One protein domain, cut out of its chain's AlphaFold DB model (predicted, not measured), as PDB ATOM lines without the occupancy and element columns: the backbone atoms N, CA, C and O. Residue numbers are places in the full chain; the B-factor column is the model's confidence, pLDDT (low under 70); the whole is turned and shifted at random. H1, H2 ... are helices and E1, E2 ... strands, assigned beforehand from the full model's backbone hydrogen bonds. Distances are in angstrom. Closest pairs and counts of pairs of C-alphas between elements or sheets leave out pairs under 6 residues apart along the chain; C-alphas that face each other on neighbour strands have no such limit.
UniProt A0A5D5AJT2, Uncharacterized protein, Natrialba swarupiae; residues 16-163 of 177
ATOM      1  N   PHE A  16     -31.477  52.695 -45.487       62.53
ATOM      2  CA  PHE A  16     -32.460  51.890 -44.758       62.53
ATOM      3  C   PHE A  16     -32.272  51.975 -43.239       62.53
ATOM      4  O   PHE A  16     -33.262  52.097 -42.516       62.53
ATOM      5  N   ASP A  17     -31.024  52.005 -42.773       57.09
ATOM      6  CA  ASP A  17     -30.672  52.064 -41.346       57.09
ATOM      7  C   ASP A  17     -31.150  53.361 -40.669       57.09
ATOM      8  O   ASP A  17     -31.455  53.397 -39.473       57.09
ATOM      9  N   ASP A  18     -31.306  54.433 -41.447       66.44
ATOM     10  CA  ASP A  18     -31.792  55.725 -40.958       66.44
ATOM     11  C   ASP A  18     -33.323  55.754 -40.834       66.44
ATOM     12  O   ASP A  18     -33.920  56.691 -40.282       66.44
ATOM     13  N   TRP A  19     -34.014  54.731 -41.343       80.56
ATOM     14  CA  TRP A  19     -35.462  54.673 -41.258       80.56
ATOM     15  C   TRP A  19     -35.851  54.237 -39.855       80.56
ATOM     16  O   TRP A  19     -35.840  53.060 -39.511       80.56
ATOM     17  N   LYS A  20     -36.343  55.187 -39.055       84.62
ATOM     18  CA  LYS A  20     -36.926  54.907 -37.728       84.62
ATOM     19  C   LYS A  20     -37.943  53.756 -37.734       84.62
ATOM     20  O   LYS A  20     -38.101  53.078 -36.728       84.62
ATOM     21  N   THR A  21     -38.650  53.555 -38.848       87.44
ATOM     22  CA  THR A  21     -39.578  52.430 -39.026       87.44
ATOM     23  C   THR A  21     -38.850  51.094 -39.206       87.44
ATOM     24  O   THR A  21     -39.314  50.119 -38.634       87.44
ATOM     25  N   TYR A  22     -37.719  51.046 -39.918       90.94
ATOM     26  CA  TYR A  22     -36.893  49.837 -40.025       90.94
ATOM     27  C   TYR A  22     -36.402  49.402 -38.641       90.94
ATOM     28  O   TYR A  22     -36.736  48.312 -38.195       90.94
ATOM     29  N   ASN A  23     -35.762  50.312 -37.899       90.06
ATOM     30  CA  ASN A  23     -35.235  50.026 -36.557       90.06
ATOM     31  C   ASN A  23     -36.316  49.567 -35.563       90.06
ATOM     32  O   ASN A  23     -36.053  48.779 -34.660       90.06
ATOM     33  N   ALA A  24     -37.544  50.069 -35.701       92.62
ATOM     34  CA  ALA A  24     -38.660  49.635 -34.866       92.62
ATOM     35  C   ALA A  24     -39.115  48.210 -35.196       92.62
ATOM     36  O   ALA A  24     -39.416  47.444 -34.286       92.62
ATOM     37  N   PHE A  25     -39.174  47.876 -36.487       94.75
ATOM     38  CA  PHE A  25     -39.556  46.548 -36.958       94.75
ATOM     39  C   PHE A  25     -38.480  45.528 -36.589       94.75
ATOM     40  O   PHE A  25     -38.819  44.463 -36.094       94.75
ATOM     41  N   ASP A  26     -37.205  45.873 -36.758       94.00
ATOM     42  CA  ASP A  26     -36.087  45.011 -36.378       94.00
ATOM     43  C   ASP A  26     -36.129  44.671 -34.878       94.00
ATOM     44  O   ASP A  26     -36.232  43.505 -34.509       94.00
ATOM     45  N   ARG A  27     -36.251  45.672 -33.995       94.38
ATOM     46  CA  ARG A  27     -36.432  45.418 -32.550       94.38
ATOM     47  C   ARG A  27     -37.666  44.574 -32.234       94.38
ATOM     48  O   ARG A  27     -37.645  43.747 -31.324       94.38
ATOM     49  N   ARG A  28     -38.775  44.798 -32.947       96.12
ATOM     50  CA  ARG A  28     -40.009  44.030 -32.742       96.12
ATOM     51  C   ARG A  28     -39.820  42.561 -33.120       96.12
ATOM     52  O   ARG A  28     -40.240  41.689 -32.364       96.12
ATOM     53  N   PHE A  29     -39.246  42.298 -34.288       96.62
ATOM     54  CA  PHE A  29     -39.286  40.985 -34.931       96.62
ATOM     55  C   PHE A  29     -38.015  40.158 -34.740       96.62
ATOM     56  O   PHE A  29     -38.113  38.935 -34.636       96.62
ATOM     57  N   SER A  30     -36.856  40.808 -34.647       93.00
ATOM     58  CA  SER A  30     -35.559  40.177 -34.382       93.00
ATOM     59  C   SER A  30     -35.310  40.042 -32.876       93.00
ATOM     60  O   SER A  30     -34.983  38.954 -32.407       93.00
ATOM     61  N   ASP A  31     -35.551  41.110 -32.101       93.88
ATOM     62  CA  ASP A  31     -35.255  41.139 -30.653       93.88
ATOM     63  C   ASP A  31     -36.465  40.801 -29.757       93.88
ATOM     64  O   ASP A  31     -36.324  40.629 -28.545       93.88
ATOM     65  N   GLY A  32     -37.675  40.722 -30.322       93.19
ATOM     66  CA  GLY A  32     -38.894  40.350 -29.595       93.19
ATOM     67  C   GLY A  32     -39.496  41.443 -28.702       93.19
ATOM     68  O   GLY A  32     -40.351  41.138 -27.865       93.19
ATOM     69  N   TYR A  33     -39.099  42.709 -28.870       95.81
ATOM     70  CA  TYR A  33     -39.641  43.831 -28.091       95.81
ATOM     71  C   TYR A  33     -41.150  43.975 -28.306       95.81
ATOM     72  O   TYR A  33     -41.678  43.694 -29.387       95.81
ATOM     73  N   LYS A  34     -41.879  44.486 -27.312       96.12
ATOM     74  CA  LYS A  34     -43.233  45.000 -27.550       96.12
ATOM     75  C   LYS A  34     -43.136  46.334 -28.277       96.12
ATOM     76  O   LYS A  34     -42.225  47.122 -28.036       96.12
ATOM     77  N   TRP A  35     -44.133  46.647 -29.104       94.88
ATOM     78  CA  TRP A  35     -44.185  47.941 -29.786       94.88
ATOM     79  C   TRP A  35     -44.066  49.123 -28.821       94.88
ATOM     80  O   TRP A  35     -43.276  50.026 -29.085       94.88
ATOM     81  N   ALA A  36     -44.764  49.065 -27.682       93.06
ATOM     82  CA  ALA A  36     -44.740  50.091 -26.637       93.06
ATOM     83  C   ALA A  36     -43.340  50.378 -26.058       93.06
ATOM     84  O   ALA A  36     -43.100  51.459 -25.530       93.06
ATOM     85  N   GLU A  37     -42.399  49.440 -26.185       92.44
ATOM     86  CA  GLU A  37     -41.019  49.571 -25.700       92.44
ATOM     87  C   GLU A  37     -40.085  50.180 -26.763       92.44
ATOM     88  O   GLU A  37     -38.916  50.472 -26.500       92.44
ATOM     89  N   THR A  38     -40.577  50.393 -27.988       91.75
ATOM     90  CA  THR A  38     -39.792  50.985 -29.075       91.75
ATOM     91  C   THR A  38     -39.814  52.515 -29.012       91.75
ATOM     92  O   THR A  38     -40.853  53.145 -28.808       91.75
ATOM     93  N   ALA A  39     -38.674  53.151 -29.303       88.56
ATOM     94  CA  ALA A  39     -38.599  54.612 -29.423       88.56
ATOM     95  C   ALA A  39     -39.528  55.161 -30.527       88.56
ATOM     96  O   ALA A  39     -39.989  56.300 -30.459       88.56
ATOM     97  N   PHE A  40     -39.815  54.343 -31.543       89.25
ATOM     98  CA  PHE A  40     -40.762  54.664 -32.603       89.25
ATOM     99  C   PHE A  40     -42.189  54.833 -32.079       89.25
ATOM    100  O   PHE A  40     -42.837  55.814 -32.441       89.25
ATOM    101  N   TYR A  41     -42.660  53.921 -31.224       90.12
ATOM    102  CA  TYR A  41     -43.995  54.002 -30.635       90.12
ATOM    103  C   TYR A  41     -44.141  55.268 -29.791       90.12
ATOM    104  O   TYR A  41     -45.040  56.061 -30.053       90.12
ATOM    105  N   ALA A  42     -43.196  55.537 -28.883       89.25
ATOM    106  CA  ALA A  42     -43.224  56.741 -28.048       89.25
ATOM    107  C   ALA A  42     -43.273  58.039 -28.881       89.25
ATOM    108  O   ALA A  42     -44.094  58.918 -28.628       89.25
ATOM    109  N   GLN A  43     -42.451  58.141 -29.934       87.75
ATOM    110  CA  GLN A  43     -42.475  59.296 -30.844       87.75
ATOM    111  C   GLN A  43     -43.793  59.422 -31.614       87.75
ATOM    112  O   GLN A  43     -44.189  60.524 -31.985       87.75
ATOM    113  N   LYS A  44     -44.450  58.301 -31.920       88.00
ATOM    114  CA  LYS A  44     -45.713  58.303 -32.657       88.00
ATOM    115  C   LYS A  44     -46.898  58.673 -31.790       88.00
ATOM    116  O   LYS A  44     -47.719  59.452 -32.253       88.00
ATOM    117  N   MET A  45     -46.922  58.196 -30.554       87.88
ATOM    118  CA  MET A  45     -47.914  58.589 -29.560       87.88
ATOM    119  C   MET A  45     -47.905  60.101 -29.341       87.88
ATOM    120  O   MET A  45     -48.931  60.741 -29.536       87.88
ATOM    121  N   ALA A  46     -46.728  60.687 -29.097       88.31
ATOM    122  CA  ALA A  46     -46.596  62.135 -28.929       88.31
ATOM    123  C   ALA A  46     -47.067  62.931 -30.165       88.31
ATOM    124  O   ALA A  46     -47.678  63.987 -30.033       88.31
ATOM    125  N   ALA A  47     -46.812  62.424 -31.377       87.12
ATOM    126  CA  ALA A  47     -47.270  63.062 -32.612       87.12
ATOM    127  C   ALA A  47     -48.801  62.991 -32.774       87.12
ATOM    128  O   ALA A  47     -49.419  63.980 -33.160       87.12
ATOM    129  N   ILE A  48     -49.418  61.849 -32.447       87.69
ATOM    130  CA  ILE A  48     -50.880  61.673 -32.484       87.69
ATOM    131  C   ILE A  48     -51.553  62.587 -31.454       87.69
ATOM    132  O   ILE A  48     -52.526  63.260 -31.781       87.69
ATOM    133  N   GLU A  49     -51.005  62.672 -30.241       86.06
ATOM    134  CA  GLU A  49     -51.472  63.597 -29.199       86.06
ATOM    135  C   GLU A  49     -51.355  65.067 -29.629       86.06
ATOM    136  O   GLU A  49     -52.206  65.884 -29.281       86.06
ATOM    137  N   ALA A  50     -50.349  65.402 -30.444       88.25
ATOM    138  CA  ALA A  50     -50.189  66.720 -31.058       88.25
ATOM    139  C   ALA A  50     -51.098  66.960 -32.286       88.25
ATOM    140  O   ALA A  50     -51.041  68.031 -32.892       88.25
ATOM    141  N   GLY A  51     -51.942  65.993 -32.663       85.06
ATOM    142  CA  GLY A  51     -52.868  66.090 -33.794       85.06
ATOM    143  C   GLY A  51     -52.261  65.749 -35.159       85.06
ATOM    144  O   GLY A  51     -52.889  65.996 -36.190       85.06
ATOM    145  N   GLU A  52     -51.055  65.179 -35.207       84.19
ATOM    146  CA  GLU A  52     -50.452  64.710 -36.453       84.19
ATOM    147  C   GLU A  52     -50.991  63.331 -36.851       84.19
ATOM    148  O   GLU A  52     -50.995  62.382 -36.066       84.19
ATOM    149  N   ALA A  53     -51.353  63.170 -38.125       77.44
ATOM    150  CA  ALA A  53     -51.737  61.877 -38.675       77.44
ATOM    151  C   ALA A  53     -50.537  61.176 -39.331       77.44
ATOM    152  O   ALA A  53     -49.868  61.731 -40.207       77.44
ATOM    153  N   LYS A  54     -50.299  59.901 -38.993       72.62
ATOM    154  CA  LYS A  54     -49.379  59.027 -39.748       72.62
ATOM    155  C   LYS A  54     -50.075  57.732 -40.133       72.62
ATOM    156  O   LYS A  54     -50.820  57.170 -39.350       72.62
ATOM    157  N   TRP A  55     -49.830  57.263 -41.359       74.56
ATOM    158  CA  TRP A  55     -50.472  56.065 -41.932       74.56
ATOM    159  C   TRP A  55     -52.011  56.124 -41.978       74.56
ATOM    160  O   TRP A  55     -52.654  55.111 -42.234       74.56
ATOM    161  N   GLY A  56     -52.591  57.316 -41.805       76.12
ATOM    162  CA  GLY A  56     -54.033  57.506 -41.664       76.12
ATOM    163  C   GLY A  56     -54.569  57.224 -40.259       76.12
ATOM    164  O   GLY A  56     -55.777  57.274 -40.089       76.12
ATOM    165  N   CYS A  57     -53.704  56.942 -39.279       83.38
ATOM    166  CA  CYS A  57     -54.079  56.820 -37.875       83.38
ATOM    167  C   CYS A  57     -54.226  58.221 -37.277       83.38
ATOM    168  O   CYS A  57     -53.289  59.023 -37.352       83.38
ATOM    169  N   THR A  58     -55.398  58.497 -36.711       84.81
ATOM    170  CA  THR A  58     -55.733  59.777 -36.060       84.81
ATOM    171  C   THR A  58     -55.995  59.629 -34.565       84.81
ATOM    172  O   THR A  58     -56.168  60.624 -33.871       84.81
ATOM    173  N   SER A  59     -56.012  58.395 -34.066       88.94
ATOM    174  CA  SER A  59     -56.140  58.065 -32.653       88.94
ATOM    175  C   SER A  59     -55.100  57.021 -32.244       88.94
ATOM    176  O   SER A  59     -54.473  56.376 -33.091       88.94
ATOM    177  N   VAL A  60     -54.922  56.866 -30.932       88.06
ATOM    178  CA  VAL A  60     -54.081  55.815 -30.343       88.06
ATOM    179  C   VAL A  60     -54.585  54.440 -30.770       88.06
ATOM    180  O   VAL A  60     -53.807  53.649 -31.297       88.06
ATOM    181  N   ASP A  61     -55.891  54.201 -30.650       90.88
ATOM    182  CA  ASP A  61     -56.513  52.927 -31.011       90.88
ATOM    183  C   ASP A  61     -56.286  52.575 -32.491       90.88
ATOM    184  O   ASP A  61     -55.927  51.438 -32.803       90.88
ATOM    185  N   ASP A  62     -56.407  53.546 -33.408       90.44
ATOM    186  CA  ASP A  62     -56.110  53.326 -34.835       90.44
ATOM    187  C   ASP A  62     -54.654  52.898 -35.049       90.44
ATOM    188  O   ASP A  62     -54.344  52.080 -35.921       90.44
ATOM    189  N   PHE A  63     -53.732  53.499 -34.295       91.00
ATOM    190  CA  PHE A  63     -52.312  53.205 -34.403       91.00
ATOM    191  C   PHE A  63     -51.983  51.826 -33.832       91.00
ATOM    192  O   PHE A  63     -51.266  51.064 -34.478       91.00
ATOM    193  N   GLU A  64     -52.552  51.456 -32.688       92.56
ATOM    194  CA  GLU A  64     -52.360  50.128 -32.103       92.56
ATOM    195  C   GLU A  64     -52.941  49.018 -32.980       92.56
ATOM    196  O   GLU A  64     -52.261  48.023 -33.242       92.56
ATOM    197  N   GLN A  65     -54.144  49.218 -33.527       93.12
ATOM    198  CA  GLN A  65     -54.730  48.297 -34.504       93.12
ATOM    199  C   GLN A  65     -53.821  48.143 -35.725       93.12
ATOM    200  O   GLN A  65     -53.587  47.030 -36.197       93.12
ATOM    201  N   ARG A  66     -53.231  49.246 -36.202       92.69
ATOM    202  CA  ARG A  66     -52.289  49.206 -37.322       92.69
ATOM    203  C   ARG A  66     -51.033  48.396 -37.000       92.69
ATOM    204  O   ARG A  66     -50.547  47.689 -37.881       92.69
ATOM    205  N   LEU A  67     -50.502  48.495 -35.783       95.00
ATOM    206  CA  LEU A  67     -49.349  47.703 -35.344       95.00
ATOM    207  C   LEU A  67     -49.697  46.215 -35.231       95.00
ATOM    208  O   LEU A  67     -48.916  45.377 -35.673       95.00
ATOM    209  N   HIS A  68     -50.896  45.886 -34.746       95.69
ATOM    210  CA  HIS A  68     -51.386  44.508 -34.742       95.69
ATOM    211  C   HIS A  68     -51.497  43.933 -36.163       95.69
ATOM    212  O   HIS A  68     -51.016  42.833 -36.427       95.69
ATOM    213  N   SER A  69     -52.037  44.702 -37.114       95.62
ATOM    214  CA  SER A  69     -52.066  44.311 -38.529       95.62
ATOM    215  C   SER A  69     -50.667  44.093 -39.122       95.62
ATOM    216  O   SER A  69     -50.492  43.265 -40.015       95.62
ATOM    217  N   ILE A  70     -49.662  44.842 -38.661       96.38
ATOM    218  CA  ILE A  70     -48.264  44.675 -39.082       96.38
ATOM    219  C   ILE A  70     -47.670  43.383 -38.502       96.38
ATOM    220  O   ILE A  70     -46.998  42.664 -39.239       96.38
ATOM    221  N   ASP A  71     -47.953  43.050 -37.240       97.62
ATOM    222  CA  ASP A  71     -47.555  41.764 -36.645       97.62
ATOM    223  C   ASP A  71     -48.181  40.584 -37.414       97.62
ATOM    224  O   ASP A  71     -47.487  39.634 -37.774       97.62
ATOM    225  N   GLN A  72     -49.474  40.670 -37.754       97.12
ATOM    226  CA  GLN A  72     -50.151  39.664 -38.583       97.12
ATOM    227  C   GLN A  72     -49.516  39.537 -39.973       97.12
ATOM    228  O   GLN A  72     -49.327  38.432 -40.476       97.12
ATOM    229  N   LEU A  73     -49.157  40.662 -40.603       97.25
ATOM    230  CA  LEU A  73     -48.479  40.659 -41.899       97.25
ATOM    231  C   LEU A  73     -47.127  39.945 -41.826       97.25
ATOM    232  O   LEU A  73     -46.800  39.171 -42.726       97.25
ATOM    233  N   TYR A  74     -46.351  40.220 -40.777       97.94
ATOM    234  CA  TYR A  74     -45.058  39.586 -40.551       97.94
ATOM    235  C   TYR A  74     -45.206  38.069 -40.444       97.94
ATOM    236  O   TYR A  74     -44.569  37.341 -41.205       97.94
ATOM    237  N   GLU A  75     -46.105  37.587 -39.584       97.50
ATOM    238  CA  GLU A  75     -46.323  36.148 -39.404       97.50
ATOM    239  C   GLU A  75     -46.885  35.473 -40.663       97.50
ATOM    240  O   GLU A  75     -46.487  34.354 -41.001       97.50
ATOM    241  N   ASN A  76     -47.741  36.168 -41.421       96.31
ATOM    242  CA  ASN A  76     -48.241  35.674 -42.701       96.31
ATOM    243  C   ASN A  76     -47.107  35.465 -43.713       96.31
ATOM    244  O   ASN A  76     -47.041  34.392 -44.318       96.31
ATOM    245  N   ILE A  77     -46.215  36.452 -43.883       97.00
ATOM    246  CA  ILE A  77     -45.079  36.357 -44.817       97.00
ATOM    247  C   ILE A  77     -44.054  35.332 -44.321       97.00
ATOM    248  O   ILE A  77     -43.549  34.544 -45.115       97.00
ATOM    249  N   ARG A  78     -43.783  35.288 -43.014       97.19
ATOM    250  CA  ARG A  78     -42.870  34.313 -42.403       97.19
ATOM    251  C   ARG A  78     -43.328  32.874 -42.631       97.19
ATOM    252  O   ARG A  78     -42.513  32.019 -42.958       97.19
ATOM    253  N   SER A  79     -44.623  32.611 -42.467       96.81
ATOM    254  CA  SER A  79     -45.174  31.250 -42.512       96.81
ATOM    255  C   SER A  79     -45.493  30.770 -43.929       96.81
ATOM    256  O   SER A  79     -45.456  29.570 -44.191       96.81
ATOM    257  N   HIS A  80     -45.817  31.684 -44.850       94.94
ATOM    258  CA  HIS A  80     -46.327  31.331 -46.185       94.94
ATOM    259  C   HIS A  80     -45.507  31.911 -47.342       94.94
ATOM    260  O   HIS A  80     -45.882  31.730 -48.503       94.94
ATOM    261  N   GLY A  81     -44.421  32.625 -47.044       95.31
ATOM    262  CA  GLY A  81     -43.686  33.422 -48.016       95.31
ATOM    263  C   GLY A  81     -44.445  34.678 -48.454       95.31
ATOM    264  O   GLY A  81     -45.578  34.952 -48.046       95.31
ATOM    265  N   TYR A  82     -43.807  35.466 -49.318       96.38
ATOM    266  CA  TYR A  82     -44.427  36.661 -49.880       96.38
ATOM    267  C   TYR A  82     -45.494  36.291 -50.919       96.38
ATOM    268  O   TYR A  82     -45.241  35.517 -51.842       96.38
ATOM    269  N   LYS A  83     -46.675  36.912 -50.825       95.50
ATOM    270  CA  LYS A  83     -47.739  36.823 -51.836       95.50
ATOM    271  C   LYS A  83     -47.976  38.186 -52.480       95.50
ATOM    272  O   LYS A  83     -48.075  39.201 -51.792       95.50
ATOM    273  N   THR A  84     -48.111  38.196 -53.801       95.25
ATOM    274  CA  THR A  84     -48.539  39.379 -54.561       95.25
ATOM    275  C   THR A  84     -49.931  39.829 -54.120       95.25
ATOM    276  O   THR A  84     -50.781  39.029 -53.729       95.25
ATOM    277  N   GLN A  85     -50.218  41.114 -54.260       93.56
ATOM    278  CA  GLN A  85     -51.530  41.706 -54.022       93.56
ATOM    279  C   GLN A  85     -52.615  41.066 -54.893       93.56
ATOM    280  O   GLN A  85     -53.758  40.947 -54.460       93.56
ATOM    281  N   ARG A  86     -52.262  40.589 -56.095       93.44
ATOM    282  CA  ARG A  86     -53.168  39.808 -56.949       93.44
ATOM    283  C   ARG A  86     -53.529  38.462 -56.318       93.44
ATOM    284  O   ARG A  86     -54.687  38.058 -56.375       93.44
ATOM    285  N   GLN A  87     -52.568  37.771 -55.705       93.31
ATOM    286  CA  GLN A  87     -52.831  36.521 -54.983       93.31
ATOM    287  C   GLN A  87     -53.679  36.749 -53.722       93.31
ATOM    288  O   GLN A  87     -54.500  35.897 -53.398       93.31
ATOM    289  N   LEU A  88     -53.514  37.897 -53.057       91.62
ATOM    290  CA  LEU A  88     -54.239  38.277 -51.836       91.62
ATOM    291  C   LEU A  88     -55.618  38.913 -52.097       91.62
ATOM    292  O   LEU A  88     -56.367  39.168 -51.166       91.62
ATOM    293  N   GLN A  89     -55.987  39.186 -53.353       85.88
ATOM    294  CA  GLN A  89     -57.211  39.934 -53.674       85.88
ATOM    295  C   GLN A  89     -58.505  39.198 -53.285       85.88
ATOM    296  O   GLN A  89     -59.544  39.835 -53.118       85.88
ATOM    297  N   LYS A  90     -58.464  37.863 -53.181       81.50
ATOM    298  CA  LYS A  90     -59.666  37.034 -53.004       81.50
ATOM    299  C   LYS A  90     -60.339  37.248 -51.651       81.50
ATOM    300  O   LYS A  90     -61.562  37.346 -51.621       81.50
ATOM    301  N   ASN A  91     -59.563  37.354 -50.573       81.88
ATOM    302  CA  ASN A  91     -60.077  37.601 -49.231       81.88
ATOM    303  C   ASN A  91     -59.318  38.762 -48.600       81.88
ATOM    304  O   ASN A  91     -58.092  38.779 -48.590       81.88
ATOM    305  N   ARG A  92     -60.045  39.725 -48.028       75.44
ATOM    306  CA  ARG A  92     -59.413  40.875 -47.363       75.44
ATOM    307  C   ARG A  92     -58.512  40.467 -46.211       75.44
ATOM    308  O   ARG A  92     -57.471  41.086 -46.031       75.44
ATOM    309  N   ASP A  93     -58.916  39.439 -45.476       83.00
ATOM    310  CA  ASP A  93     -58.211  38.969 -44.285       83.00
ATOM    311  C   ASP A  93     -56.832  38.377 -44.622       83.00
ATOM    312  O   ASP A  93     -55.969  38.286 -43.752       83.00
ATOM    313  N   ASP A  94     -56.582  38.053 -45.899       86.62
ATOM    314  CA  ASP A  94     -55.269  37.600 -46.365       86.62
ATOM    315  C   ASP A  94     -54.240  38.756 -46.396       86.62
ATOM    316  O   ASP A  94     -53.032  38.513 -46.348       86.62
ATOM    317  N   ASP A  95     -54.695  40.016 -46.454       92.00
ATOM    318  CA  ASP A  95     -53.852  41.216 -46.429       92.00
ATOM    319  C   ASP A  95     -54.214  42.145 -45.250       92.00
ATOM    320  O   ASP A  95     -54.972  43.108 -45.415       92.00
ATOM    321  N   PRO A  96     -53.632  41.925 -44.058       92.25
ATOM    322  CA  PRO A  96     -54.044  42.610 -42.830       92.25
ATOM    323  C   PRO A  96     -53.769  44.117 -42.849       92.25
ATOM    324  O   PRO A  96     -54.357  44.868 -42.077       92.25
ATOM    325  N   ILE A  97     -52.897  44.599 -43.743       90.88
ATOM    326  CA  ILE A  97     -52.596  46.030 -43.872       90.88
ATOM    327  C   ILE A  97     -53.332  46.707 -45.037       90.88
ATOM    328  O   ILE A  97     -53.067  47.892 -45.300       90.88
ATOM    329  N   ARG A  98     -54.233  45.991 -45.723       89.56
ATOM    330  CA  ARG A  98     -55.062  46.513 -46.814       89.56
ATOM    331  C   ARG A  98     -55.935  47.666 -46.319       89.56
ATOM    332  O   ARG A  98     -56.536  47.603 -45.254       89.56
ATOM    333  N   ARG A  99     -56.024  48.738 -47.108       86.06
ATOM    334  CA  ARG A  99     -56.893  49.892 -46.826       86.06
ATOM    335  C   ARG A  99     -58.121  49.848 -47.727       86.06
ATOM    336  O   ARG A  99     -58.024  49.377 -48.853       86.06
ATOM    337  N   SER A 100     -59.241  50.408 -47.278       84.56
ATOM    338  CA  SER A 100     -60.495  50.448 -48.051       84.56
ATOM    339  C   SER A 100     -60.368  51.140 -49.415       84.56
ATOM    340  O   SER A 100     -61.014  50.766 -50.387       84.56
ATOM    341  N   ILE A 101     -59.483  52.135 -49.535       82.25
ATOM    342  CA  ILE A 101     -59.222  52.795 -50.821       82.25
ATOM    343  C   ILE A 101     -58.648  51.831 -51.878       82.25
ATOM    344  O   ILE A 101     -58.851  52.035 -53.071       82.25
ATOM    345  N   HIS A 102     -57.990  50.746 -51.454       85.19
ATOM    346  CA  HIS A 102     -57.382  49.752 -52.344       85.19
ATOM    347  C   HIS A 102     -58.403  48.858 -53.054       85.19
ATOM    348  O   HIS A 102     -58.040  48.126 -53.972       85.19
ATOM    349  N   ASP A 103     -59.671  48.873 -52.647       85.81
ATOM    350  CA  ASP A 103     -60.707  48.025 -53.255       85.81
ATOM    351  C   ASP A 103     -61.198  48.542 -54.592       85.81
ATOM    352  O   ASP A 103     -61.740  47.789 -55.394       85.81
ATOM    353  N   TYR A 104     -60.948  49.821 -54.839       87.62
ATOM    354  CA  TYR A 104     -61.304  50.494 -56.074       87.62
ATOM    355  C   TYR A 104     -60.133  50.536 -57.061       87.62
ATOM    356  O   TYR A 104     -60.262  51.117 -58.138       87.62
ATOM    357  N   TRP A 105     -58.983  49.949 -56.710       86.88
ATOM    358  CA  TRP A 105     -57.775  49.953 -57.530       86.88
ATOM    359  C   TRP A 105     -57.411  48.541 -57.997       86.88
ATOM    360  O   TRP A 105     -57.625  47.572 -57.264       86.88
ATOM    361  N   PRO A 106     -56.803  48.399 -59.190       90.38
ATOM    362  CA  PRO A 106     -56.131  47.163 -59.567       90.38
ATOM    363  C   PRO A 106     -55.095  46.764 -58.501       90.38
ATOM    364  O   PRO A 106     -54.349  47.637 -58.040       90.38
ATOM    365  N   PRO A 107     -55.001  45.477 -58.121       89.81
ATOM    366  CA  PRO A 107     -54.099  45.031 -57.057       89.81
ATOM    367  C   PRO A 107     -52.623  45.343 -57.352       89.81
ATOM    368  O   PRO A 107     -51.845  45.592 -56.440       89.81
ATOM    369  N   GLU A 108     -52.221  45.432 -58.621       90.00
ATOM    370  CA  GLU A 108     -50.856  45.810 -59.022       90.00
ATOM    371  C   GLU A 108     -50.478  47.229 -58.582       90.00
ATOM    372  O   GLU A 108     -49.296  47.558 -58.449       90.00
ATOM    373  N   LEU A 109     -51.467  48.106 -58.385       89.19
ATOM    374  CA  LEU A 109     -51.225  49.466 -57.910       89.19
ATOM    375  C   LEU A 109     -50.980  49.524 -56.401       89.19
ATOM    376  O   LEU A 109     -50.522  50.561 -55.927       89.19
ATOM    377  N   THR A 110     -51.228  48.431 -55.674       90.00
ATOM    378  CA  THR A 110     -51.013  48.322 -54.222       90.00
ATOM    379  C   THR A 110     -49.780  47.489 -53.871       90.00
ATOM    380  O   THR A 110     -49.529  47.213 -52.694       90.00
ATOM    381  N   GLU A 111     -49.018  47.074 -54.889       94.19
ATOM    382  CA  GLU A 111     -47.727  46.406 -54.733       94.19
ATOM    383  C   GLU A 111     -46.639  47.351 -54.229       94.19
ATOM    384  O   GLU A 111     -46.755  48.578 -54.306       94.19
ATOM    385  N   ILE A 112     -45.537  46.758 -53.764       95.56
ATOM    386  CA  ILE A 112     -44.283  47.488 -53.567       95.56
ATOM    387  C   ILE A 112     -43.912  48.172 -54.882       95.56
ATOM    388  O   ILE A 112     -43.944  47.559 -55.953       95.56
ATOM    389  N   THR A 113     -43.556  49.451 -54.803       95.44
ATOM    390  CA  THR A 113     -43.127  50.218 -55.972       95.44
ATOM    391  C   THR A 113     -41.708  50.709 -55.808       95.44
ATOM    392  O   THR A 113     -41.295  51.116 -54.721       95.44
ATOM    393  N   ILE A 114     -40.979  50.695 -56.917       95.69
ATOM    394  CA  ILE A 114     -39.605  51.175 -57.008       95.69
ATOM    395  C   ILE A 114     -39.473  52.165 -58.162       95.69
ATOM    396  O   ILE A 114     -40.213  52.089 -59.145       95.69
ATOM    397  N   ASN A 115     -38.512  53.067 -58.052       95.94
ATOM    398  CA  ASN A 115     -38.022  53.875 -59.157       95.94
ATOM    399  C   ASN A 115     -36.644  53.357 -59.574       95.94
ATOM    400  O   ASN A 115     -35.920  52.805 -58.747       95.94
ATOM    401  N   VAL A 116     -36.282  53.540 -60.840       96.62
ATOM    402  CA  VAL A 116     -34.952  53.185 -61.346       96.62
ATOM    403  C   VAL A 116     -34.183  54.463 -61.654       96.62
ATOM    404  O   VAL A 116     -34.592  55.222 -62.534       96.62
ATOM    405  N   GLY A 117     -33.117  54.725 -60.898       96.00
ATOM    406  CA  GLY A 117     -32.272  55.910 -61.081       96.00
ATOM    407  C   GLY A 117     -31.430  55.849 -62.358       96.00
ATOM    408  O   GLY A 117     -31.411  54.826 -63.044       96.00
ATOM    409  N   ARG A 118     -30.705  56.932 -62.666       96.69
ATOM    410  CA  ARG A 118     -29.956  57.105 -63.929       96.69
ATOM    411  C   ARG A 118     -28.970  55.982 -64.226       96.69
ATOM    412  O   ARG A 118     -28.812  55.597 -65.380       96.69
ATOM    413  N   ASP A 119     -28.379  55.423 -63.174       93.50
ATOM    414  CA  ASP A 119     -27.361  54.374 -63.258       93.50
ATOM    415  C   ASP A 119     -27.925  52.962 -63.029       93.50
ATOM    416  O   ASP A 119     -27.168  51.993 -62.981       93.50
ATOM    417  N   GLY A 120     -29.248  52.823 -62.890       93.75
ATOM    418  CA  GLY A 120     -29.907  51.538 -62.634       93.75
ATOM    419  C   GLY A 120     -30.124  51.229 -61.161       93.75
ATOM    420  O   GLY A 120     -30.585  50.153 -60.820       93.75
ATOM    421  N   GLN A 121     -29.818  52.149 -60.253       93.69
ATOM    422  CA  GLN A 121     -30.132  51.954 -58.837       93.69
ATOM    423  C   GLN A 121     -31.643  51.751 -58.623       93.69
ATOM    424  O   GLN A 121     -32.461  52.520 -59.135       93.69
ATOM    425  N   LEU A 122     -32.015  50.729 -57.849       93.38
ATOM    426  CA  LEU A 122     -33.402  50.467 -57.469       93.38
ATOM    427  C   LEU A 122     -33.740  51.232 -56.190       93.38
ATOM    428  O   LEU A 122     -33.187  50.966 -55.126       93.38
ATOM    429  N   LEU A 123     -34.672  52.174 -56.293       92.56
ATOM    430  CA  LEU A 123     -35.040  53.087 -55.218       92.56
ATOM    431  C   LEU A 123     -36.454  52.774 -54.738       92.56
ATOM    432  O   LEU A 123     -37.404  52.875 -55.512       92.56
ATOM    433  N   LEU A 124     -36.628  52.414 -53.464       92.31
ATOM    434  CA  LEU A 124     -37.962  52.150 -52.920       92.31
ATOM    435  C   LEU A 124     -38.820  53.423 -52.944       92.31
ATOM    436  O   LEU A 124     -38.500  54.415 -52.289       92.31
ATOM    437  N   HIS A 125     -39.951  53.370 -53.645       91.75
ATOM    438  CA  HIS A 125     -40.917  54.466 -53.721       91.75
ATOM    439  C   HIS A 125     -42.024  54.305 -52.668       91.75
ATOM    440  O   HIS A 125     -42.266  55.203 -51.854       91.75
ATOM    441  N   ASP A 126     -42.679  53.140 -52.648       90.88
ATOM    442  CA  ASP A 126     -43.748  52.806 -51.700       90.88
ATOM    443  C   ASP A 126     -43.799  51.300 -51.387       90.88
ATOM    444  O   ASP A 126     -43.199  50.487 -52.085       90.88
ATOM    445  N   GLY A 127     -44.517  50.923 -50.327       91.88
ATOM    446  CA  GLY A 127     -44.598  49.543 -49.836       91.88
ATOM    447  C   GLY A 127     -43.636  49.237 -48.686       91.88
ATOM    448  O   GLY A 127     -43.325  48.075 -48.432       91.88
ATOM    449  N   ARG A 128     -43.192  50.274 -47.956       91.62
ATOM    450  CA  ARG A 128     -42.181  50.201 -46.880       91.62
ATOM    451  C   ARG A 128     -42.398  49.057 -45.892       91.62
ATOM    452  O   ARG A 128     -41.445  48.359 -45.594       91.62
ATOM    453  N   HIS A 129     -43.619  48.833 -45.400       93.81
ATOM    454  CA  HIS A 129     -43.860  47.770 -44.411       93.81
ATOM    455  C   HIS A 129     -43.522  46.387 -44.969       93.81
ATOM    456  O   HIS A 129     -42.794  45.631 -44.339       93.81
ATOM    457  N   ARG A 130     -44.020  46.081 -46.172       95.81
ATOM    458  CA  ARG A 130     -43.781  44.797 -46.834       95.81
ATOM    459  C   ARG A 130     -42.320  44.623 -47.215       95.81
ATOM    460  O   ARG A 130     -41.782  43.542 -47.025       95.81
ATOM    461  N   PHE A 131     -41.686  45.693 -47.692       95.31
ATOM    462  CA  PHE A 131     -40.260  45.691 -47.997       95.31
ATOM    463  C   PHE A 131     -39.411  45.389 -46.752       95.31
ATOM    464  O   PHE A 131     -38.595  44.476 -46.784       95.31
ATOM    465  N   ILE A 132     -39.641  46.104 -45.645       95.19
ATOM    466  CA  ILE A 132     -38.893  45.916 -44.392       95.19
ATOM    467  C   ILE A 132     -39.091  44.492 -43.864       95.19
ATOM    468  O   ILE A 132     -38.115  43.819 -43.565       95.19
ATOM    469  N   ILE A 133     -40.337  44.008 -43.799       97.12
ATOM    470  CA  ILE A 133     -40.636  42.640 -43.346       97.12
ATOM    471  C   ILE A 133     -39.927  41.604 -44.221       97.12
ATOM    472  O   ILE A 133     -39.308  40.685 -43.694       97.12
ATOM    473  N   ALA A 134     -39.985  41.757 -45.547       96.81
ATOM    474  CA  ALA A 134     -39.321  40.830 -46.452       96.81
ATOM    475  C   ALA A 134     -37.793  40.835 -46.279       96.81
ATOM    476  O   ALA A 134     -37.164  39.780 -46.326       96.81
ATOM    477  N   SER A 135     -37.213  42.012 -46.036       94.69
ATOM    478  CA  SER A 135     -35.788  42.165 -45.747       94.69
ATOM    479  C   SER A 135     -35.393  41.496 -44.427       94.69
ATOM    480  O   SER A 135     -34.422  40.747 -44.418       94.69
ATOM    481  N   LEU A 136     -36.147  41.708 -43.341       95.62
ATOM    482  CA  LEU A 136     -35.876  41.097 -42.031       95.62
ATOM    483  C   LEU A 136     -35.987  39.567 -42.065       95.62
ATOM    484  O   LEU A 136     -35.223  38.870 -41.409       95.62
ATOM    485  N   LEU A 137     -36.918  39.041 -42.861       97.12
ATOM    486  CA  LEU A 137     -37.092  37.601 -43.064       97.12
ATOM    487  C   LEU A 137     -36.070  36.990 -44.040       97.12
ATOM    488  O   LEU A 137     -36.098  35.780 -44.257       97.12
ATOM    489  N   GLY A 138     -35.189  37.797 -44.639       96.44
ATOM    490  CA  GLY A 138     -34.136  37.319 -45.536       96.44
ATOM    491  C   GLY A 138     -34.651  36.731 -46.853       96.44
ATOM    492  O   GLY A 138     -34.032  35.813 -47.388       96.44
ATOM    493  N   LEU A 139     -35.781  37.218 -47.382       96.69
ATOM    494  CA  LEU A 139     -36.268  36.765 -48.688       96.69
ATOM    495  C   LEU A 139     -35.300  37.183 -49.804       96.69
ATOM    496  O   LEU A 139     -34.982  38.362 -49.945       96.69
ATOM    497  N   GLU A 140     -34.898  36.225 -50.642       94.06
ATOM    498  CA  GLU A 140     -33.964  36.466 -51.755       94.06
ATOM    499  C   GLU A 140     -34.530  37.419 -52.817       94.06
ATOM    500  O   GLU A 140     -33.794  38.182 -53.439       94.06
ATOM    501  N   SER A 141     -35.843  37.369 -53.051       93.25
ATOM    502  CA  SER A 141     -36.518  38.240 -54.012       93.25
ATOM    503  C   SER A 141     -37.973  38.492 -53.630       93.25
ATOM    504  O   SER A 141     -38.628  37.670 -52.987       93.25
ATOM    505  N   ILE A 142     -38.483  39.649 -54.051       94.81
ATOM    506  CA  ILE A 142     -39.882  40.048 -53.895       94.81
ATOM    507  C   ILE A 142     -40.387  40.713 -55.178       94.81
ATOM    508  O   ILE A 142     -39.610  41.365 -55.881       94.81
ATOM    509  N   PRO A 143     -41.686  40.587 -55.495       94.25
ATOM    510  CA  PRO A 143     -42.274  41.314 -56.605       94.25
ATOM    511  C   PRO A 143     -42.280  42.816 -56.301       94.25
ATOM    512  O   PRO A 143     -42.669  43.254 -55.218       94.25
ATOM    513  N   ALA A 144     -41.883  43.613 -57.288       95.12
ATOM    514  CA  ALA A 144     -41.961  45.063 -57.235       95.12
ATOM    515  C   ALA A 144     -42.398  45.615 -58.593       95.12
ATOM    516  O   ALA A 144     -42.063  45.074 -59.647       95.12
ATOM    517  N   ARG A 145     -43.145  46.719 -58.569       95.44
ATOM    518  CA  ARG A 145     -43.563  47.442 -59.771       95.44
ATOM    519  C   ARG A 145     -42.691  48.672 -59.977       95.44
ATOM    520  O   ARG A 145     -42.578  49.513 -59.087       95.44
ATOM    521  N   VAL A 146     -42.155  48.836 -61.183       96.06
ATOM    522  CA  VAL A 146     -41.470  50.079 -61.557       96.06
ATOM    523  C   VAL A 146     -42.501  51.196 -61.725       96.06
ATOM    524  O   VAL A 146     -43.420  51.092 -62.543       96.06
ATOM    525  N   LYS A 147     -42.370  52.255 -60.924       95.19
ATOM    526  CA  LYS A 147     -43.215  53.449 -60.990       95.19
ATOM    527  C   LYS A 147     -42.607  54.513 -61.896       95.19
ATOM    528  O   LYS A 147     -43.329  55.031 -62.741       95.19
ATOM    529  N   ALA A 148     -41.317  54.790 -61.761       96.50
ATOM    530  CA  ALA A 148     -40.607  55.726 -62.623       96.50
ATOM    531  C   ALA A 148     -39.223  55.199 -63.012       96.50
ATOM    532  O   ALA A 148     -38.611  54.422 -62.276       96.50
ATOM    533  N   ARG A 149     -38.729  55.641 -64.164       97.31
ATOM    534  CA  ARG A 149     -37.344  55.462 -64.602       97.31
ATOM    535  C   ARG A 149     -36.733  56.816 -64.903       97.31
ATOM    536  O   ARG A 149     -37.430  57.713 -65.372       97.31
ATOM    537  N   HIS A 150     -35.438  56.943 -64.666       97.75
ATOM    538  CA  HIS A 150     -34.689  58.087 -65.157       97.75
ATOM    539  C   HIS A 150     -34.541  57.981 -66.679       97.75
ATOM    540  O   HIS A 150     -34.364  56.881 -67.207       97.75
ATOM    541  N   ASP A 151     -34.603  59.103 -67.387       97.62
ATOM    542  CA  ASP A 151     -34.489  59.147 -68.849       97.62
ATOM    543  C   ASP A 151     -33.188  58.505 -69.383       97.62
ATOM    544  O   ASP A 151     -33.254  57.677 -70.287       97.62
ATOM    545  N   ASN A 152     -32.036  58.764 -68.759       96.88
ATOM    546  CA  ASN A 152     -30.754  58.120 -69.051       96.88
ATOM    547  C   ASN A 152     -30.826  56.590 -68.938       96.88
ATOM    548  O   ASN A 152     -30.308  55.870 -69.794       96.88
ATOM    549  N   TRP A 153     -31.505  56.078 -67.909       96.38
ATOM    550  CA  TRP A 153     -31.685  54.637 -67.750       96.38
ATOM    551  C   TRP A 153     -32.616  54.063 -68.821       96.38
ATOM    552  O   TRP A 153     -32.346  52.996 -69.375       96.38
ATOM    553  N   GLN A 154     -33.692  54.782 -69.153       96.38
ATOM    554  CA  GLN A 154     -34.603  54.384 -70.223       96.38
ATOM    555  C   GLN A 154     -33.885  54.326 -71.578       96.38
ATOM    556  O   GLN A 154     -34.034  53.333 -72.283       96.38
ATOM    557  N   GLN A 155     -33.048  55.316 -71.905       95.06
ATOM    558  CA  GLN A 155     -32.236  55.314 -73.126       95.06
ATOM    559  C   GLN A 155     -31.322  54.083 -73.187       95.06
ATOM    560  O   GLN A 155     -31.311  53.378 -74.193       95.06
ATOM    561  N   ARG A 156     -30.625  53.758 -72.087       93.00
ATOM    562  CA  ARG A 156     -29.808  52.533 -71.999       93.00
ATOM    563  C   ARG A 156     -30.652  51.284 -72.242       93.00
ATOM    564  O   ARG A 156     -30.248  50.408 -73.002       93.00
ATOM    565  N   ARG A 157     -31.827  51.196 -71.617       92.94
ATOM    566  CA  ARG A 157     -32.749  50.067 -71.781       92.94
ATOM    567  C   ARG A 157     -33.217  49.913 -73.231       92.94
ATOM    568  O   ARG A 157     -33.267  48.786 -73.722       92.94
ATOM    569  N   ASP A 158     -33.515  51.018 -73.909       93.44
ATOM    570  CA  ASP A 158     -33.920  51.032 -75.317       93.44
ATOM    571  C   ASP A 158     -32.770  50.585 -76.233       93.44
ATOM    572  O   ASP A 158     -32.991  49.785 -77.143       93.44
ATOM    573  N   THR A 159     -31.526  50.992 -75.946       91.44
ATOM    574  CA  THR A 159     -30.332  50.490 -76.649       91.44
ATOM    575  C   THR A 159     -30.160  48.980 -76.475       91.44
ATOM    576  O   THR A 159     -29.969  48.273 -77.462       91.44
ATOM    577  N   VAL A 160     -30.277  48.455 -75.246       90.06
ATOM    578  CA  VAL A 160     -30.177  47.002 -74.993       90.06
ATOM    579  C   VAL A 160     -31.276  46.230 -75.722       90.06
ATOM    580  O   VAL A 160     -31.027  45.143 -76.239       90.06
ATOM    581  N   PHE A 161     -32.485  46.791 -75.787       89.38
ATOM    582  CA  PHE A 161     -33.594  46.192 -76.518       89.38
ATOM    583  C   PHE A 161     -33.349  46.160 -78.036       89.38
ATOM    584  O   PHE A 161     -33.660  45.158 -78.678       89.38
ATOM    585  N   ALA A 162     -32.791  47.233 -78.605       89.19
ATOM    586  CA  ALA A 162     -32.506  47.339 -80.034       89.19
ATOM    587  C   ALA A 162     -31.306  46.481 -80.477       89.19
ATOM    588  O   ALA A 162     -31.329  45.918 -81.570       89.19
ATOM    589  N   GLU A 163     -30.279  46.345 -79.629       86.38
ATOM    590  CA  GLU A 163     -29.027  45.637 -79.940       86.38
ATOM    591  C   GLU A 163     -28.701  44.510 -78.932       86.38
ATOM    592  O   GLU A 163     -27.657  44.520 -78.265       86.38
TER     593      GLU A 163
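This is residues 16 to 163 of the 177 residues of an uncharacterized protein of Natrialba swarupiae (UniProt A0A5D5AJT2). A small three-stranded sheet, E2, E1 and E3, stands between a group of crossed helices, H1, H2, H3 and H7, at one end of an elongated model and H8 at the other end, where residues 158 to 163, of which 158 to 162 belong to H8, stick out. H7 packs on H1 and H3 near the middle, and the short helices H4, H5 and H6 lie off to one side. The printed part has 148 residues, with eight named helices and three named strands in the order H1 H2 H3 H4 H5 H6 E1 E2 H7 E3 H8; the sheet, in the order E2 E1 E3, is mixed and the class is mostly helix. The whole is only just compact, close to loose, with a radius of gyration of the C-alphas of 17.4 A, and spans 56 by 35 by 30 A.

The inner strand E1, residues 113 to 116, and the edge strand E2, residues 122 to 126, form an antiparallel hairpin at 147 degrees, with N 115 and O 123 within hydrogen-bond range at 2.8 A. The other edge strand, E3, residues 145 to 150, is parallel to E1 at 24 degrees, with N 147 and O 114 at 2.8 A. H8, residues 151 to 162, only grazes the sheet with residues 151 to 155. H6, residues 107 to 110, only grazes it with residues 108 to 110. H6 touches H4, residues 85 to 88; their closest C-alphas, of Gln 85 and Pro 107, are 5.2 A apart. H5, residues 100 to 104, is close to H6 but not clearly touching, with the C-alphas of His 102 and Thr 110 closest at 6.8 A. H7, residues 128 to 136, is not on the sheet. It touches H1, residues 20 to 29, at a steep tilt of 47 degrees, closest at the C-alphas of Tyr 22 and Ile 132, 6.2 A. H3, residues 60 to 80, touches H7 with residues 70 to 77 alone, at a steep tilt of 44 degrees, closest at the C-alphas of Tyr 74 and Ile 133, 6.1 A. H2, residues 39 to 49, touches H1 at a steep tilt of 59 degrees, opposite ways, closest at the C-alphas of Ala 24 and Phe 40, 5.9 A. Every O i to N i+4 pair is within hydrogen-bond range in H1, H2, H3, H7 and H8; in H5 it is 0 of 1, with 1 of 2 O i to N i+3 pairs within range, and H4 and H6 are too short for such a pair.

E3 is 14.9 A long from first to last C-alpha, E2 12.1 A and E1 10.2 A. H3, the longest helix, covers 30.2 A, H8 16.4 A, H2 15.7 A, H1 14.4 A and H7 12.1 A. H1 begins at C-alpha 20 (-36.926, 54.907, -37.728), and H8 ends at C-alpha 162 (-32.506, 47.339, -80.034).

The two C-alphas farthest apart are those of Glu 49 and Glu 163, 58.3 A. The printed part has no cut, and the link from H4 to H5, 11 residues, is long. The mean pLDDT of the printed part is 91.0, and residues 16 to 18 are under 70.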